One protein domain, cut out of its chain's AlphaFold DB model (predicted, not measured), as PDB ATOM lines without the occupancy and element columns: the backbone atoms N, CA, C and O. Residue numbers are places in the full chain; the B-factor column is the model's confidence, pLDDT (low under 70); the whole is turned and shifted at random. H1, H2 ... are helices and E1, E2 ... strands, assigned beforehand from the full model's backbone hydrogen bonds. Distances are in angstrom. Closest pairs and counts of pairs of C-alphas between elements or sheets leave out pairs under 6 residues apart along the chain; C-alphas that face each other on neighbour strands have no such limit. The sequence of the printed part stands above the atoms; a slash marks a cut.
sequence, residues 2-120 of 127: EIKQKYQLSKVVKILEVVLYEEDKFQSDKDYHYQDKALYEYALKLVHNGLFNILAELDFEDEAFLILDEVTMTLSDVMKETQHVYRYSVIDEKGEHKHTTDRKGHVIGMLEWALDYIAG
ATOM      1  N   GLU A   2       8.779  23.904 -30.522       87.44
ATOM      2  CA  GLU A   2       9.452  24.631 -29.427       87.44
ATOM      3  C   GLU A   2       9.324  26.159 -29.584       87.44
ATOM      4  O   GLU A   2       8.975  26.680 -30.647       87.44
ATOM      5  N   ILE A   3       9.682  26.900 -28.526       88.12
ATOM      6  CA  ILE A   3       9.625  28.376 -28.463       88.12
ATOM      7  C   ILE A   3      10.350  29.034 -29.648       88.12
ATOM      8  O   ILE A   3       9.872  30.017 -30.212       88.12
ATOM      9  N   LYS A   4      11.499  28.485 -30.065       89.81
ATOM     10  CA  LYS A   4      12.268  29.030 -31.192       89.81
ATOM     11  C   LYS A   4      11.480  28.960 -32.505       89.81
ATOM     12  O   LYS A   4      11.458  29.955 -33.227       89.81
ATOM     13  N   GLN A   5      10.836  27.829 -32.809       91.25
ATOM     14  CA  GLN A   5      10.047  27.694 -34.038       91.25
ATOM     15  C   GLN A   5       8.764  28.521 -33.967       91.25
ATOM     16  O   GLN A   5       8.422  29.164 -34.954       91.25
ATOM     17  N   LYS A   6       8.114  28.611 -32.797       91.00
ATOM     18  CA  LYS A   6       6.981  29.531 -32.584       91.00
ATOM     19  C   LYS A   6       7.357  30.983 -32.896       91.00
ATOM     20  O   LYS A   6       6.651  31.655 -33.639       91.00
ATOM     21  N   TYR A   7       8.512  31.436 -32.412       91.44
ATOM     22  CA  TYR A   7       9.029  32.779 -32.684       91.44
ATOM     23  C   TYR A   7       9.405  33.003 -34.160       91.44
ATOM     24  O   TYR A   7       9.277  34.105 -34.691       91.44
ATOM     25  N   GLN A   8       9.904  31.978 -34.853       92.75
ATOM     26  CA  GLN A   8      10.139  32.071 -36.296       92.75
ATOM     27  C   GLN A   8       8.817  32.135 -37.069       92.75
ATOM     28  O   GLN A   8       8.696  32.940 -37.993       92.75
ATOM     29  N   LEU A   9       7.826  31.335 -36.669       95.25
ATOM     30  CA  LEU A   9       6.504  31.325 -37.280       95.25
ATOM     31  C   LEU A   9       5.791  32.665 -37.091       95.25
ATOM     32  O   LEU A   9       5.267  33.202 -38.064       95.25
ATOM     33  N   SER A  10       5.854  33.263 -35.897       93.88
ATOM     34  CA  SER A  10       5.243  34.574 -35.646       93.88
ATOM     35  C   SER A  10       5.830  35.675 -36.530       93.88
ATOM     36  O   SER A  10       5.103  36.548 -36.993       93.88
ATOM     37  N   LYS A  11       7.120  35.601 -36.888       93.88
ATOM     38  CA  LYS A  11       7.710  36.506 -37.893       93.88
ATOM     39  C   LYS A  11       7.145  36.300 -39.293       93.88
ATOM     40  O   LYS A  11       6.943  37.279 -40.004       93.88
ATOM     41  N   VAL A  12       6.930  35.051 -39.706       94.94
ATOM     42  CA  VAL A  12       6.345  34.746 -41.021       94.94
ATOM     43  C   VAL A  12       4.901  35.236 -41.083       94.94
ATOM     44  O   VAL A  12       4.534  35.926 -42.031       94.94
ATOM     45  N   VAL A  13       4.119  34.960 -40.040       94.75
ATOM     46  CA  VAL A  13       2.749  35.468 -39.886       94.75
ATOM     47  C   VAL A  13       2.739  36.990 -39.899       94.75
ATOM     48  O   VAL A  13       1.949  37.587 -40.624       94.75
ATOM     49  N   LYS A  14       3.698  37.639 -39.229       92.19
ATOM     50  CA  LYS A  14       3.785  39.098 -39.259       92.19
ATOM     51  C   LYS A  14       4.053  39.655 -40.655       92.19
ATOM     52  O   LYS A  14       3.499  40.688 -41.016       92.19
ATOM     53  N   ILE A  15       4.885  38.985 -41.454       91.44
ATOM     54  CA  ILE A  15       5.109  39.368 -42.856       91.44
ATOM     55  C   ILE A  15       3.804  39.264 -43.651       91.44
ATOM     56  O   ILE A  15       3.500  40.183 -44.407       91.44
ATOM     57  N   LEU A  16       3.040  38.181 -43.471       93.62
ATOM     58  CA  LEU A  16       1.742  37.997 -44.123       93.62
ATOM     59  C   LEU A  16       0.769  39.124 -43.757       93.62
ATOM     60  O   LEU A  16       0.247  39.781 -44.652       93.62
ATOM     61  N   GLU A  17       0.596  39.410 -42.464       92.19
ATOM     62  CA  GLU A  17      -0.277  40.491 -41.990       92.19
ATOM     63  C   GLU A  17       0.103  41.852 -42.575       92.19
ATOM     64  O   GLU A  17      -0.754  42.584 -43.065       92.19
ATOM     65  N   VAL A  18       1.392  42.201 -42.534       89.25
ATOM     66  CA  VAL A  18       1.853  43.516 -42.990       89.25
ATOM     67  C   VAL A  18       1.695  43.644 -44.508       89.25
ATOM     68  O   VAL A  18       1.271  44.691 -44.983       89.25
ATOM     69  N   VAL A  19       1.977  42.591 -45.284       88.62
ATOM     70  CA  VAL A  19       1.803  42.616 -46.747       88.62
ATOM     71  C   VAL A  19       0.327  42.686 -47.152       88.62
ATOM     72  O   VAL A  19       0.008  43.340 -48.144       88.62
ATOM     73  N   LEU A  20      -0.563  42.010 -46.423       89.75
ATOM     74  CA  LEU A  20      -1.984  41.916 -46.770       89.75
ATOM     75  C   LEU A  20      -2.806  43.112 -46.274       89.75
ATOM     76  O   LEU A  20      -3.684  43.585 -46.991       89.75
ATOM     77  N   TYR A  21      -2.523  43.615 -45.071       86.69
ATOM     78  CA  TYR A  21      -3.382  44.592 -44.388       86.69
ATOM     79  C   TYR A  21      -2.714  45.941 -44.123       86.69
ATOM     80  O   TYR A  21      -3.404  46.927 -43.864       86.69
ATOM     81  N   GLU A  22      -1.385  46.011 -44.185       80.94
ATOM     82  CA  GLU A  22      -0.614  47.228 -43.916       80.94
ATOM     83  C   GLU A  22       0.358  47.539 -45.064       80.94
ATOM     84  O   GLU A  22       1.508  47.912 -44.821       80.94
ATOM     85  N   GLU A  23      -0.100  47.384 -46.315       66.88
ATOM     86  CA  GLU A  23       0.729  47.516 -47.527       66.88
ATOM     87  C   GLU A  23       1.613  48.781 -47.498       66.88
ATOM     88  O   GLU A  23       2.817  48.700 -47.762       66.88
ATOM     89  N   ASP A  24       1.056  49.920 -47.069       63.09
ATOM     90  CA  ASP A  24       1.765  51.200 -46.931       63.09
ATOM     91  C   ASP A  24       3.002  51.116 -46.014       63.09
ATOM     92  O   ASP A  24       4.035  51.725 -46.299       63.09
ATOM     93  N   LYS A  25       2.933  50.338 -44.923       60.25
ATOM     94  CA  LYS A  25       4.061  50.145 -43.996       60.25
ATOM     95  C   LYS A  25       5.118  49.210 -44.574       60.25
ATOM     96  O   LYS A  25       6.313  49.426 -44.368       60.25
ATOM     97  N   PHE A  26       4.700  48.195 -45.335       63.22
ATOM     98  CA  PHE A  26       5.641  47.291 -45.998       63.22
ATOM     99  C   PHE A  26       6.472  48.020 -47.061       63.22
ATOM    100  O   PHE A  26       7.671  47.768 -47.200       63.22
ATOM    101  N   GLN A  27       5.838  48.937 -47.799       58.22
ATOM    102  CA  GLN A  27       6.502  49.771 -48.797       58.22
ATOM    103  C   GLN A  27       7.414  50.837 -48.168       58.22
ATOM    104  O   GLN A  27       8.403  51.205 -48.791       58.22
ATOM    105  N   SER A  28       7.134  51.323 -46.951       55.38
ATOM    106  CA  SER A  28       7.984  52.325 -46.285       55.38
ATOM    107  C   SER A  28       9.251  51.750 -45.643       55.38
ATOM    108  O   SER A  28      10.272  52.431 -45.599       55.38
ATOM    109  N   ASP A  29       9.204  50.506 -45.152       55.16
ATOM    110  CA  ASP A  29      10.346  49.857 -44.482       55.16
ATOM    111  C   ASP A  29      11.433  49.384 -45.459       55.16
ATOM    112  O   ASP A  29      12.575  49.115 -45.073       55.16
ATOM    113  N   LYS A  30      11.099  49.284 -46.748       54.59
ATOM    114  CA  LYS A  30      12.059  49.007 -47.812       54.59
ATOM    115  C   LYS A  30      12.105  50.226 -48.713       54.59
ATOM    116  O   LYS A  30      11.113  50.534 -49.344       54.59
ATOM    117  N   ASP A  31      13.267  50.867 -48.816       48.00
ATOM    118  CA  ASP A  31      13.583  52.055 -49.642       48.00
ATOM    119  C   ASP A  31      13.450  51.807 -51.175       48.00
ATOM    120  O   ASP A  31      14.223  52.291 -51.999       48.00
ATOM    121  N   TYR A  32      12.509  50.954 -51.576       47.91
ATOM    122  CA  TYR A  32      12.318  50.392 -52.898       47.91
ATOM    123  C   TYR A  32      10.883  50.650 -53.350       47.91
ATOM    124  O   TYR A  32       9.939  50.033 -52.865       47.91
ATOM    125  N   HIS A  33      10.731  51.506 -54.359       47.78
ATOM    126  CA  HIS A  33       9.509  51.618 -55.155       47.78
ATOM    127  C   HIS A  33       9.289  50.330 -55.968       47.78
ATOM    128  O   HIS A  33       9.592  50.265 -57.161       47.78
ATOM    129  N   TYR A  34       8.802  49.273 -55.323       54.47
ATOM    130  CA  TYR A  34       8.301  48.102 -56.028       54.47
ATOM    131  C   TYR A  34       6.923  48.421 -56.610       54.47
ATOM    132  O   TYR A  34       6.040  48.892 -55.908       54.47
ATOM    133  N   GLN A  35       6.730  48.143 -57.902       62.00
ATOM    134  CA  GLN A  35       5.385  48.062 -58.479       62.00
ATOM    135  C   GLN A  35       4.621  46.953 -57.744       62.00
ATOM    136  O   GLN A  35       5.184  45.867 -57.593       62.00
ATOM    137  N   ASP A  36       3.366  47.175 -57.338       66.62
ATOM    138  CA  ASP A  36       2.599  46.278 -56.451       66.62
ATOM    139  C   ASP A  36       2.705  44.786 -56.810       66.62
ATOM    140  O   ASP A  36       2.809  43.922 -55.949       66.62
ATOM    141  N   LYS A  37       2.719  44.443 -58.105       70.62
ATOM    142  CA  LYS A  37       2.852  43.045 -58.547       70.62
ATOM    143  C   LYS A  37       4.160  42.402 -58.071       70.62
ATOM    144  O   LYS A  37       4.174  41.244 -57.670       70.62
ATOM    145  N   ALA A  38       5.265  43.132 -58.146       82.44
ATOM    146  CA  ALA A  38       6.571  42.635 -57.742       82.44
ATOM    147  C   ALA A  38       6.714  42.564 -56.211       82.44
ATOM    148  O   ALA A  38       7.474  41.729 -55.722       82.44
ATOM    149  N   LEU A  39       5.939  43.366 -55.472       85.81
ATOM    150  CA  LEU A  39       5.825  43.267 -54.020       85.81
ATOM    151  C   LEU A  39       5.235  41.909 -53.595       85.81
ATOM    152  O   LEU A  39       5.878  41.181 -52.839       85.81
ATOM    153  N   TYR A  40       4.070  41.521 -54.121       90.88
ATOM    154  CA  TYR A  40       3.424  40.261 -53.721       90.88
ATOM    155  C   TYR A  40       4.210  39.014 -54.147       90.88
ATOM    156  O   TYR A  40       4.319  38.060 -53.382       90.88
ATOM    157  N   GLU A  41       4.843  39.026 -55.323       93.44
ATOM    158  CA  GLU A  41       5.731  37.927 -55.747       93.44
ATOM    159  C   GLU A  41       6.970  37.802 -54.846       93.44
ATOM    160  O   GLU A  41       7.502  36.710 -54.627       93.44
ATOM    161  N   TYR A  42       7.460  38.926 -54.321       91.62
ATOM    162  CA  TYR A  42       8.550  38.927 -53.358       91.62
ATOM    163  C   TYR A  42       8.090  38.413 -51.988       91.62
ATOM    164  O   TYR A  42       8.786  37.593 -51.388       91.62
ATOM    165  N   ALA A  43       6.908  38.827 -51.525       92.88
ATOM    166  CA  ALA A  43       6.304  38.320 -50.297       92.88
ATOM    167  C   ALA A  43       6.077  36.802 -50.357       92.88
ATOM    168  O   ALA A  43       6.497  36.099 -49.443       92.88
ATOM    169  N   LEU A  44       5.542  36.285 -51.469       96.31
ATOM    170  CA  LEU A  44       5.382  34.848 -51.722       96.31
ATOM    171  C   LEU A  44       6.687  34.072 -51.499       96.31
ATOM    172  O   LEU A  44       6.714  33.086 -50.764       96.31
ATOM    173  N   LYS A  45       7.794  34.563 -52.067       96.06
ATOM    174  CA  LYS A  45       9.121  33.954 -51.888       96.06
ATOM    175  C   LYS A  45       9.620  34.039 -50.450       96.06
ATOM    176  O   LYS A  45      10.225  33.088 -49.959       96.06
ATOM    177  N   LEU A  46       9.417  35.178 -49.786       95.31
ATOM    178  CA  LEU A  46       9.837  35.366 -48.398       95.31
ATOM    179  C   LEU A  46       9.100  34.424 -47.450       95.31
ATOM    180  O   LEU A  46       9.748  33.783 -46.626       95.31
ATOM    181  N   VAL A  47       7.778  34.329 -47.587       97.12
ATOM    182  CA  VAL A  47       6.932  33.456 -46.769       97.12
ATOM    183  C   VAL A  47       7.316  31.999 -47.000       97.12
ATOM    184  O   VAL A  47       7.663  31.321 -46.038       97.12
ATOM    185  N   HIS A  48       7.379  31.549 -48.260       98.19
ATOM    186  CA  HIS A  48       7.810  30.187 -48.601       98.19
ATOM    187  C   HIS A  48       9.161  29.833 -47.957       98.19
ATOM    188  O   HIS A  48       9.297  28.799 -47.309       98.19
ATOM    189  N   ASN A  49      10.167  30.704 -48.089       96.88
ATOM    190  CA  ASN A  49      11.489  30.450 -47.513       96.88
ATOM    191  C   ASN A  49      11.480  30.466 -45.979       96.88
ATOM    192  O   ASN A  49      12.216  29.707 -45.352       96.88
ATOM    193  N   GLY A  50      10.671  31.337 -45.370       96.75
ATOM    194  CA  GLY A  50      10.484  31.382 -43.923       96.75
ATOM    195  C   GLY A  50       9.917  30.070 -43.388       96.75
ATOM    196  O   GLY A  50      10.488  29.501 -42.460       96.75
ATOM    197  N   LEU A  51       8.859  29.562 -44.022       97.25
ATOM    198  CA  LEU A  51       8.231  28.293 -43.655       97.25
ATOM    199  C   LEU A  51       9.160  27.098 -43.883       97.25
ATOM    200  O   LEU A  51       9.320  26.273 -42.988       97.25
ATOM    201  N   PHE A  52       9.857  27.052 -45.020       95.75
ATOM    202  CA  PHE A  52      10.813  25.983 -45.320       95.75
ATOM    203  C   PHE A  52      11.925  25.869 -44.263       95.75
ATOM    204  O   PHE A  52      12.312  24.769 -43.873       95.75
ATOM    205  N   ASN A  53      12.420  27.002 -43.753       95.56
ATOM    206  CA  ASN A  53      13.421  27.005 -42.684       95.56
ATOM    207  C   ASN A  53      12.868  26.482 -41.352       95.56
ATOM    208  O   ASN A  53      13.614  25.865 -40.600       95.56
ATOM    209  N   ILE A  54      11.589  26.732 -41.057       95.06
ATOM    210  CA  ILE A  54      10.931  26.206 -39.854       95.06
ATOM    211  C   ILE A  54      10.766  24.691 -39.985       95.06
ATOM    212  O   ILE A  54      11.150  23.962 -39.075       95.06
ATOM    213  N   LEU A  55      10.271  24.214 -41.134       95.06
ATOM    214  CA  LEU A  55      10.086  22.786 -41.419       95.06
ATOM    215  C   LEU A  55      11.371  21.976 -41.247       95.06
ATOM    216  O   LEU A  55      11.331  20.884 -40.694       95.06
ATOM    217  N   ALA A  56      12.514  22.526 -41.662       93.19
ATOM    218  CA  ALA A  56      13.814  21.875 -41.504       93.19
ATOM    219  C   ALA A  56      14.207  21.605 -40.035       93.19
ATOM    220  O   ALA A  56      15.136  20.836 -39.787       93.19
ATOM    221  N   GLU A  57      13.539  22.246 -39.073       92.44
ATOM    222  CA  GLU A  57      13.768  22.082 -37.635       92.44
ATOM    223  C   GLU A  57      12.648  21.308 -36.913       92.44
ATOM    224  O   GLU A  57      12.761  21.088 -35.706       92.44
ATOM    225  N   LEU A  58      11.575  20.917 -37.608       91.88
ATOM    226  CA  LEU A  58      10.438  20.198 -37.025       91.88
ATOM    227  C   LEU A  58      10.541  18.684 -37.248       91.88
ATOM    228  O   LEU A  58      11.165  18.217 -38.200       91.88
ATOM    229  N   ASP A  59       9.911  17.920 -36.355       89.38
ATOM    230  CA  ASP A  59       9.734  16.479 -36.532       89.38
ATOM    231  C   ASP A  59       8.642  16.219 -37.579       89.38
ATOM    232  O   ASP A  59       7.589  16.851 -37.538       89.38
ATOM    233  N   PHE A  60       8.878  15.282 -38.499       86.56
ATOM    234  CA  PHE A  60       7.962  14.955 -39.598       86.56
ATOM    235  C   PHE A  60       6.612  14.407 -39.113       86.56
ATOM    236  O   PHE A  60       5.634  14.441 -39.857       86.56
ATOM    237  N   GLU A  61       6.562  13.884 -37.885       88.50
ATOM    238  CA  GLU A  61       5.334  13.393 -37.250       88.50
ATOM    239  C   GLU A  61       4.582  14.482 -36.452       88.50
ATOM    240  O   GLU A  61       3.469  14.229 -35.991       88.50
ATOM    241  N   ASP A  62       5.149  15.689 -36.283       91.19
ATOM    242  CA  ASP A  62       4.475  16.811 -35.610       91.19
ATOM    243  C   ASP A  62       3.313  17.315 -36.489       91.19
ATOM    244  O   ASP A  62       3.463  17.561 -37.685       91.19
ATOM    245  N   GLU A  63       2.136  17.507 -35.896       91.56
ATOM    246  CA  GLU A  63       0.967  18.063 -36.588       91.56
ATOM    247  C   GLU A  63       1.277  19.435 -37.209       91.56
ATOM    248  O   GLU A  63       0.881  19.718 -38.340       91.56
ATOM    249  N   ALA A  64       2.083  20.255 -36.526       93.56
ATOM    250  CA  ALA A  64       2.545  21.528 -37.059       93.56
ATOM    251  C   ALA A  64       3.454  21.353 -38.283       93.56
ATOM    252  O   ALA A  64       3.426  22.201 -39.172       93.56
ATOM    253  N   PHE A  65       4.235  20.266 -38.369       95.62
ATOM    254  CA  PHE A  65       4.995  19.966 -39.583       95.62
ATOM    255  C   PHE A  65       4.042  19.742 -40.754       95.62
ATOM    256  O   PHE A  65       4.207  20.382 -41.785       95.62
ATOM    257  N   LEU A  66       3.018  18.897 -40.586       95.56
ATOM    258  CA  LEU A  66       2.065  18.583 -41.658       95.56
ATOM    259  C   LEU A  66       1.345  19.838 -42.171       95.56
ATOM    260  O   LEU A  66       1.242  20.043 -43.379       95.56
ATOM    261  N   ILE A  67       0.911  20.709 -41.255       96.38
ATOM    262  CA  ILE A  67       0.243  21.972 -41.596       96.38
ATOM    263  C   ILE A  67       1.189  22.904 -42.364       96.38
ATOM    264  O   ILE A  67       0.829  23.444 -43.410       96.38
ATOM    265  N   LEU A  68       2.407  23.112 -41.855       97.12
ATOM    266  CA  LEU A  68       3.363  24.019 -42.491       97.12
ATOM    267  C   LEU A  68       3.901  23.458 -43.816       97.12
ATOM    268  O   LEU A  68       4.207  24.242 -44.717       97.12
ATOM    269  N   ASP A  69       4.002  22.136 -43.957       97.50
ATOM    270  CA  ASP A  69       4.422  21.467 -45.190       97.50
ATOM    271  C   ASP A  69       3.383  21.668 -46.293       97.50
ATOM    272  O   ASP A  69       3.734  22.103 -47.390       97.50
ATOM    273  N   GLU A  70       2.097  21.495 -45.980       97.81
ATOM    274  CA  GLU A  70       1.003  21.735 -46.925       97.81
ATOM    275  C   GLU A  70       1.015  23.169 -47.469       97.81
ATOM    276  O   GLU A  70       0.962  23.384 -48.687       97.81
ATOM    277  N   VAL A  71       1.150  24.158 -46.580       98.12
ATOM    278  CA  VAL A  71       1.264  25.565 -46.985       98.12
ATOM    279  C   VAL A  71       2.517  25.774 -47.830       98.12
ATOM    280  O   VAL A  71       2.444  26.365 -48.908       98.12
ATOM    281  N   THR A  72       3.670  25.267 -47.391       98.12
ATOM    282  CA  THR A  72       4.945  25.469 -48.095       98.12
ATOM    283  C   THR A  72       4.916  24.869 -49.498       98.12
ATOM    284  O   THR A  72       5.325  25.529 -50.456       98.12
ATOM    285  N   MET A  73       4.394  23.652 -49.653       98.12
ATOM    286  CA  MET A  73       4.291  22.981 -50.948       98.12
ATOM    287  C   MET A  73       3.300  23.677 -51.871       98.12
ATOM    288  O   MET A  73       3.620  23.917 -53.037       98.12
ATOM    289  N   THR A  74       2.164  24.120 -51.337       98.19
ATOM    290  CA  THR A  74       1.177  24.878 -52.109       98.19
ATOM    291  C   THR A  74       1.773  26.189 -52.630       98.19
ATOM    292  O   THR A  74       1.682  26.481 -53.822       98.19
ATOM    293  N   LEU A  75       2.477  26.956 -51.788       98.19
ATOM    294  CA  LEU A  75       3.154  28.183 -52.229       98.19
ATOM    295  C   LEU A  75       4.276  27.894 -53.242       98.19
ATOM    296  O   LEU A  75       4.477  28.674 -54.176       98.19
ATOM    297  N   SER A  76       4.982  26.766 -53.101       97.94
ATOM    298  CA  SER A  76       5.988  26.319 -54.072       97.94
ATOM    299  C   SER A  76       5.383  26.094 -55.458       97.94
ATOM    300  O   SER A  76       5.988  26.456 -56.470       97.94
ATOM    301  N   ASP A  77       4.183  25.522 -55.522       97.88
ATOM    302  CA  ASP A  77       3.485  25.289 -56.781       97.88
ATOM    303  C   ASP A  77       2.956  26.588 -57.385       97.88
ATOM    304  O   ASP A  77       3.203  26.841 -58.567       97.88
ATOM    305  N   VAL A  78       2.391  27.484 -56.569       96.75
ATOM    306  CA  VAL A  78       1.990  28.839 -56.995       96.75
ATOM    307  C   VAL A  78       3.171  29.607 -57.597       96.75
ATOM    308  O   VAL A  78       3.009  30.353 -58.561       96.75
ATOM    309  N   MET A  79       4.392  29.431 -57.085       95.81
ATOM    310  CA  MET A  79       5.594  30.056 -57.655       95.81
ATOM    311  C   MET A  79       5.977  29.525 -59.049       95.81
ATOM    312  O   MET A  79       6.677  30.225 -59.784       95.81
ATOM    313  N   LYS A  80       5.564  28.305 -59.414       96.19
ATOM    314  CA  LYS A  80       5.869  27.666 -60.712       96.19
ATOM    315  C   LYS A  80       4.810  27.950 -61.775       96.19
ATOM    316  O   LYS A  80       5.026  27.660 -62.953       96.19
ATOM    317  N   GLU A  81       3.668  28.487 -61.374       95.38
ATOM    318  CA  GLU A  81       2.582  28.840 -62.273       95.38
ATOM    319  C   GLU A  81       2.985  29.924 -63.275       95.38
ATOM    320  O   GLU A  81       3.709  30.876 -62.981       95.38
ATOM    321  N   THR A  82       2.484  29.776 -64.497       92.12
ATOM    322  CA  THR A  82       2.773  30.679 -65.624       92.12
ATOM    323  C   THR A  82       1.501  31.205 -66.284       92.12
ATOM    324  O   THR A  82       1.556  31.964 -67.252       92.12
ATOM    325  N   GLN A  83       0.335  30.826 -65.754       90.56
ATOM    326  CA  GLN A  83      -0.965  31.252 -66.239       90.56
ATOM    327  C   GLN A  83      -1.134  32.765 -66.045       90.56
ATOM    328  O   GLN A  83      -0.639  33.370 -65.091       90.56
ATOM    329  N   HIS A  84      -1.881  33.384 -66.956       86.12
ATOM    330  CA  HIS A  84      -2.227  34.806 -66.868       86.12
ATOM    331  C   HIS A  84      -3.635  35.050 -66.318       86.12
ATOM    332  O   HIS A  84      -3.929  36.160 -65.883       86.12
ATOM    333  N   VAL A  85      -4.490  34.025 -66.339       90.44
ATOM    334  CA  VAL A  85      -5.870  34.077 -65.849       90.44
ATOM    335  C   VAL A  85      -6.090  32.900 -64.913       90.44
ATOM    336  O   VAL A  85      -5.954  31.745 -65.324       90.44
ATOM    337  N   TYR A  86      -6.472  33.213 -63.684       92.62
ATOM    338  CA  TYR A  86      -6.746  32.259 -62.617       92.62
ATOM    339  C   TYR A  86      -8.244  32.212 -62.371       92.62
ATOM    340  O   TYR A  86      -8.925  33.225 -62.531       92.62
ATOM    341  N   ARG A  87      -8.772  31.037 -62.032       91.06
ATOM    342  CA  ARG A  87     -10.202  30.818 -61.791       91.06
ATOM    343  C   ARG A  87     -10.388  30.268 -60.393       91.06
ATOM    344  O   ARG A  87      -9.685  29.337 -60.022       91.06
ATOM    345  N   TYR A  88     -11.353  30.810 -59.672       85.88
ATOM    346  CA  TYR A  88     -11.768  30.310 -58.367       85.88
ATOM    347  C   TYR A  88     -13.290  30.362 -58.270       85.88
ATOM    348  O   TYR A  88     -13.948  31.030 -59.079       85.88
ATOM    349  N   SER A  89     -13.853  29.642 -57.307       87.25
ATOM    350  CA  SER A  89     -15.271  29.740 -56.993       87.25
ATOM    351  C   SER A  89     -15.511  30.018 -55.519       87.25
ATOM    352  O   SER A  89     -14.768  29.566 -54.654       87.25
ATOM    353  N   VAL A  90     -16.546  30.812 -55.258       86.12
ATOM    354  CA  VAL A  90     -17.037  31.140 -53.922       86.12
ATOM    355  C   VAL A  90     -18.401  30.490 -53.779       86.12
ATOM    356  O   VAL A  90     -19.266  30.684 -54.631       86.12
ATOM    357  N   ILE A  91     -18.588  29.699 -52.728       91.19
ATOM    358  CA  ILE A  91     -19.874  29.074 -52.421       91.19
ATOM    359  C   ILE A  91     -20.513  29.875 -51.291       91.19
ATOM    360  O   ILE A  91     -19.962  29.940 -50.194       91.19
ATOM    361  N   ASP A  92     -21.666  30.479 -51.563       92.06
ATOM    362  CA  ASP A  92     -22.474  31.187 -50.570       92.06
ATOM    363  C   ASP A  92     -23.903  30.617 -50.502       92.06
ATOM    364  O   ASP A  92     -24.238  29.611 -51.135       92.06
ATOM    365  N   GLU A  93     -24.772  31.268 -49.727       94.06
ATOM    366  CA  GLU A  93     -26.189  30.908 -49.584       94.06
ATOM    367  C   GLU A  93     -26.984  30.906 -50.910       94.06
ATOM    368  O   GLU A  93     -28.075  30.337 -50.977       94.06
ATOM    369  N   LYS A  94     -26.450  31.514 -51.975       92.94
ATOM    370  CA  LYS A  94     -27.040  31.598 -53.320       92.94
ATOM    371  C   LYS A  94     -26.411  30.610 -54.309       92.94
ATOM    372  O   LYS A  94     -26.871  30.548 -55.450       92.94
ATOM    373  N   GLY A  95     -25.414  29.827 -53.893       93.56
ATOM    374  CA  GLY A  95     -24.768  28.789 -54.697       93.56
ATOM    375  C   GLY A  95     -23.301  29.077 -55.023       93.56
ATOM    376  O   GLY A  95     -22.641  29.867 -54.359       93.56
ATOM    377  N   GLU A  96     -22.773  28.382 -56.036       95.75
ATOM    378  CA  GLU A  96     -21.391  28.544 -56.500       95.75
ATOM    379  C   GLU A  96     -21.275  29.713 -57.493       95.75
ATOM    380  O   GLU A  96     -21.873  29.695 -58.572       95.75
ATOM    381  N   HIS A  97     -20.435  30.693 -57.169       91.25
ATOM    382  CA  HIS A  97     -20.103  31.836 -58.018       91.25
ATOM    383  C   HIS A  97     -18.683  31.690 -58.542       91.25
ATOM    384  O   HIS A  97     -17.737  31.554 -57.771       91.25
ATOM    385  N   LYS A  98     -18.519  31.708 -59.866       93.12
ATOM    386  CA  LYS A  98     -17.210  31.568 -60.515       93.12
ATOM    387  C   LYS A  98     -16.609  32.936 -60.791       93.12
ATOM    388  O   LYS A  98     -17.254  33.791 -61.392       93.12
ATOM    389  N   HIS A  99     -15.346  33.091 -60.433       90.31
ATOM    390  CA  HIS A  99     -14.587  34.320 -60.589       90.31
ATOM    391  C   HIS A  99     -13.292  34.063 -61.354       90.31
ATOM    392  O   HIS A  99     -12.794  32.936 -61.444       90.31
ATOM    393  N   THR A 100     -12.743  35.134 -61.917       93.12
ATOM    394  CA  THR A 100     -11.413  35.138 -62.523       93.12
ATOM    395  C   THR A 100     -10.580  36.255 -61.931       93.12
ATOM    396  O   THR A 100     -11.105  37.342 -61.705       93.12
ATOM    397  N   THR A 101      -9.283  36.021 -61.782       92.75
ATOM    398  CA  THR A 101      -8.318  37.047 -61.380       92.75
ATOM    399  C   THR A 101      -7.056  36.988 -62.237       92.75
ATOM    400  O   THR A 101      -6.780  35.989 -62.909       92.75
ATOM    401  N   ASP A 102      -6.299  38.081 -62.227       92.38
ATOM    402  CA  ASP A 102      -4.937  38.121 -62.742       92.38
ATOM    403  C   ASP A 102      -3.938  37.519 -61.733       92.38
ATOM    404  O   ASP A 102      -4.308  37.078 -60.640       92.38
ATOM    405  N   ARG A 103      -2.652  37.507 -62.099       93.50
ATOM    406  CA  ARG A 103      -1.580  36.986 -61.239       93.50
ATOM    407  C   ARG A 103      -1.479  37.717 -59.896       93.50
ATOM    408  O   ARG A 103      -1.200  37.060 -58.902       93.50
ATOM    409  N   LYS A 104      -1.686  39.043 -59.859       91.56
ATOM    410  CA  LYS A 104      -1.585  39.822 -58.611       91.56
ATOM    411  C   LYS A 104      -2.656  39.336 -57.639       91.56
ATOM    412  O   LYS A 104      -2.316  38.915 -56.539       91.56
ATOM    413  N   GLY A 105      -3.918  39.318 -58.069       91.44
ATOM    414  CA  GLY A 105      -5.014  38.870 -57.210       91.44
ATOM    415  C   GLY A 105      -4.925  37.386 -56.847       91.44
ATOM    416  O   GLY A 105      -5.285  37.019 -55.736       91.44
ATOM    417  N   HIS A 106      -4.372  36.538 -57.724       94.88
ATOM    418  CA  HIS A 106      -4.132  35.137 -57.376       94.88
ATOM    419  C   HIS A 106      -3.108  34.988 -56.242       94.88
ATOM    420  O   HIS A 106      -3.389  34.302 -55.267       94.88
ATOM    421  N   VAL A 107      -1.953  35.658 -56.333       95.38
ATOM    422  CA  VAL A 107      -0.922  35.584 -55.284       95.38
ATOM    423  C   VAL A 107      -1.433  36.157 -53.963       95.38
ATOM    424  O   VAL A 107      -1.176  35.557 -52.927       95.38
ATOM    425  N   ILE A 108      -2.189  37.263 -53.992       93.69
ATOM    426  CA  ILE A 108      -2.838  37.813 -52.790       93.69
ATOM    427  C   ILE A 108      -3.733  36.755 -52.140       93.69
ATOM    428  O   ILE A 108      -3.516  36.427 -50.980       93.69
ATOM    429  N   GLY A 109      -4.648  36.145 -52.904       93.62
ATOM    430  CA  GLY A 109      -5.554  35.126 -52.366       93.62
ATOM    431  C   GLY A 109      -4.829  33.900 -51.798       93.62
ATOM    432  O   GLY A 109      -5.256  33.338 -50.796       93.62
ATOM    433  N   MET A 110      -3.695  33.503 -52.387       96.88
ATOM    434  CA  MET A 110      -2.884  32.400 -51.854       96.88
ATOM    435  C   MET A 110      -2.136  32.773 -50.568       96.88
ATOM    436  O   MET A 110      -1.936  31.914 -49.713       96.88
ATOM    437  N   LEU A 111      -1.732  34.036 -50.409       97.00
ATOM    438  CA  LEU A 111      -1.139  34.537 -49.166       97.00
ATOM    439  C   LEU A 111      -2.191  34.682 -48.057       97.00
ATOM    440  O   LEU A 111      -1.899  34.333 -46.917       97.00
ATOM    441  N   GLU A 112      -3.405  35.136 -48.386       95.75
ATOM    442  CA  GLU A 112      -4.545  35.170 -47.454       95.75
ATOM    443  C   GLU A 112      -4.891  33.760 -46.972       95.75
ATOM    444  O   GLU A 112      -4.921  33.510 -45.771       95.75
ATOM    445  N   TRP A 113      -5.033  32.808 -47.902       96.50
ATOM    446  CA  TRP A 113      -5.254  31.403 -47.559       96.50
ATOM    447  C   TRP A 113      -4.148  30.848 -46.653       96.50
ATOM    448  O   TRP A 113      -4.450  30.184 -45.666       96.50
ATOM    449  N   ALA A 114      -2.876  31.132 -46.953       97.94
ATOM    450  CA  ALA A 114      -1.761  30.669 -46.132       97.94
ATOM    451  C   ALA A 114      -1.826  31.232 -44.703       97.94
ATOM    452  O   ALA A 114      -1.584  30.497 -43.747       97.94
ATOM    453  N   LEU A 115      -2.167  32.516 -44.551       97.12
ATOM    454  CA  LEU A 115      -2.341  33.149 -43.245       97.12
ATOM    455  C   LEU A 115      -3.483  32.498 -42.460       97.12
ATOM    456  O   LEU A 115      -3.268  32.074 -41.324       97.12
ATOM    457  N   ASP A 116      -4.659  32.374 -43.077       95.31
ATOM    458  CA  ASP A 116      -5.847  31.796 -42.445       95.31
ATOM    459  C   ASP A 116      -5.631  30.325 -42.071       95.31
ATOM    460  O   ASP A 116      -6.027  29.890 -40.990       95.31
ATOM    461  N   TYR A 117      -4.963  29.554 -42.934       96.56
ATOM    462  CA  TYR A 117      -4.675  28.147 -42.674       96.56
ATOM    463  C   TYR A 117      -3.683  27.974 -41.522       96.56
ATOM    464  O   TYR A 117      -3.894  27.125 -40.659       96.56
ATOM    465  N   ILE A 118      -2.631  28.795 -41.453       96.12
ATOM    466  CA  ILE A 118      -1.685  28.757 -40.330       96.12
ATOM    467  C   ILE A 118      -2.385  29.183 -39.037       96.12
ATOM    468  O   ILE A 118      -2.343  28.441 -38.061       96.12
ATOM    469  N   ALA A 119      -3.048  30.342 -39.022       93.25
ATOM    470  CA  ALA A 119      -3.682  30.883 -37.818       93.25
ATOM    471  C   ALA A 119      -4.866  30.029 -37.329       93.25
ATOM    472  O   ALA A 119      -5.142  29.976 -36.132       93.25
ATOM    473  N   GLY A 120      -5.557  29.346 -38.244       92.88
ATOM    474  CA  GLY A 120      -6.665  28.449 -37.925       92.88
ATOM    475  C   GLY A 120      -6.236  27.096 -37.355       92.88
ATOM    476  O   GLY A 120      -7.045  26.454 -36.687       92.88
TER     477      GLY A 120
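AT A GLANCE: This is residues 2 to 120 of the 127 residues of an uncharacterized protein of Staphylococcus aureus subsp. aureus MN8 (UniProt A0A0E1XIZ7). A slender two-stranded hairpin, E1 and E2, reaches away from one end of a four-helix up-and-down bundle, H1, H3, H4 and H5, each helix running against the one before it in the chain. The short helix H2 makes a corner where H1 ends, and residues 28 to 33, in H2 and the loop after it, stick out. The printed part has 119 residues, with five named helices and two named strands in the order H1 H2 H3 H4 E1 E2 H5; the sheet, E1 - E2, is antiparallel and the class is mostly helix. The whole is compact, with a radius of gyration of the C-alphas of 15.4 A and spans of 42 by 40 by 28 A.

IN THESE COORDINATES: Strand E1 is residues 86 to 92, 19.8 A long, starting with C-alpha 86 at (-6.746, 32.259, -62.617), and strand E2 is residues 95 to 101, 19.6 A. Helix H5, residues 103 to 120, is 25.3 A and ends with C-alpha 120 at (-6.665, 28.449, -37.925). H4 is residues 63 to 80, 26.4 A, and H3, the longest helix, is residues 36 to 55, 28.9 A. H1, residues 3 to 21, is 26.2 A and begins with C-alpha 3 at (9.625, 28.376, -28.463). H2 is residues 23 to 29, 10.4 A.

HOW THE PARTS SIT: E1 and E2 form a hairpin, antiparallel at 154 degrees; N 90 and O 97 are 2.9 A apart and N 99 and O 88 are 2.8 A apart, within hydrogen-bond range. The closest C-alphas of E1 and H5, those of Tyr 86 and His 106, are 6.5 A apart. H5 touches H4, closest at the C-alphas of Val 71 and Ala 114, 6.0 A, at a shallow tilt of 2 degrees, opposite ways. With residues 103 to 111 alone H5 touches H3, closest at the C-alphas of Lys 37 and Lys 104, 5.5 A, the same way at a shallow tilt of 34 degrees, only just short of steep. H3 and H4 form a helical hairpin and touch, closest at the C-alphas of His 48 and Thr 72, 5.5 A; their tilt of 35.4 degrees is only just steep. H1 touches H3, closest at the C-alphas of Val 12 and Val 47, 5.9 A, at a shallow tilt of 13 degrees, opposite ways. With residues 13 to 20 alone H1 touches H5, closest at the C-alphas of Leu 16 and Leu 115, 6.4 A, at a steep tilt of 39 degrees, opposite ways. H1 and H4 are apart. H1 and H2 touch only at the corner, and only just, with 3 pairs of C-alphas within 8 A, the closest those of Val 19 and Phe 26, 6.1 A. Every O i to N i+4 pair is within hydrogen-bond range in H1, H2, H3 and H5, and 13 of 14 in H4.

THE WHOLE: The two C-alphas farthest apart, those of Asp 31 and Lys 94, are 45.6 A apart. The printed part has no cut and no long link. The mean pLDDT of the printed part is 88.8; residues 23 to 36 are under 70.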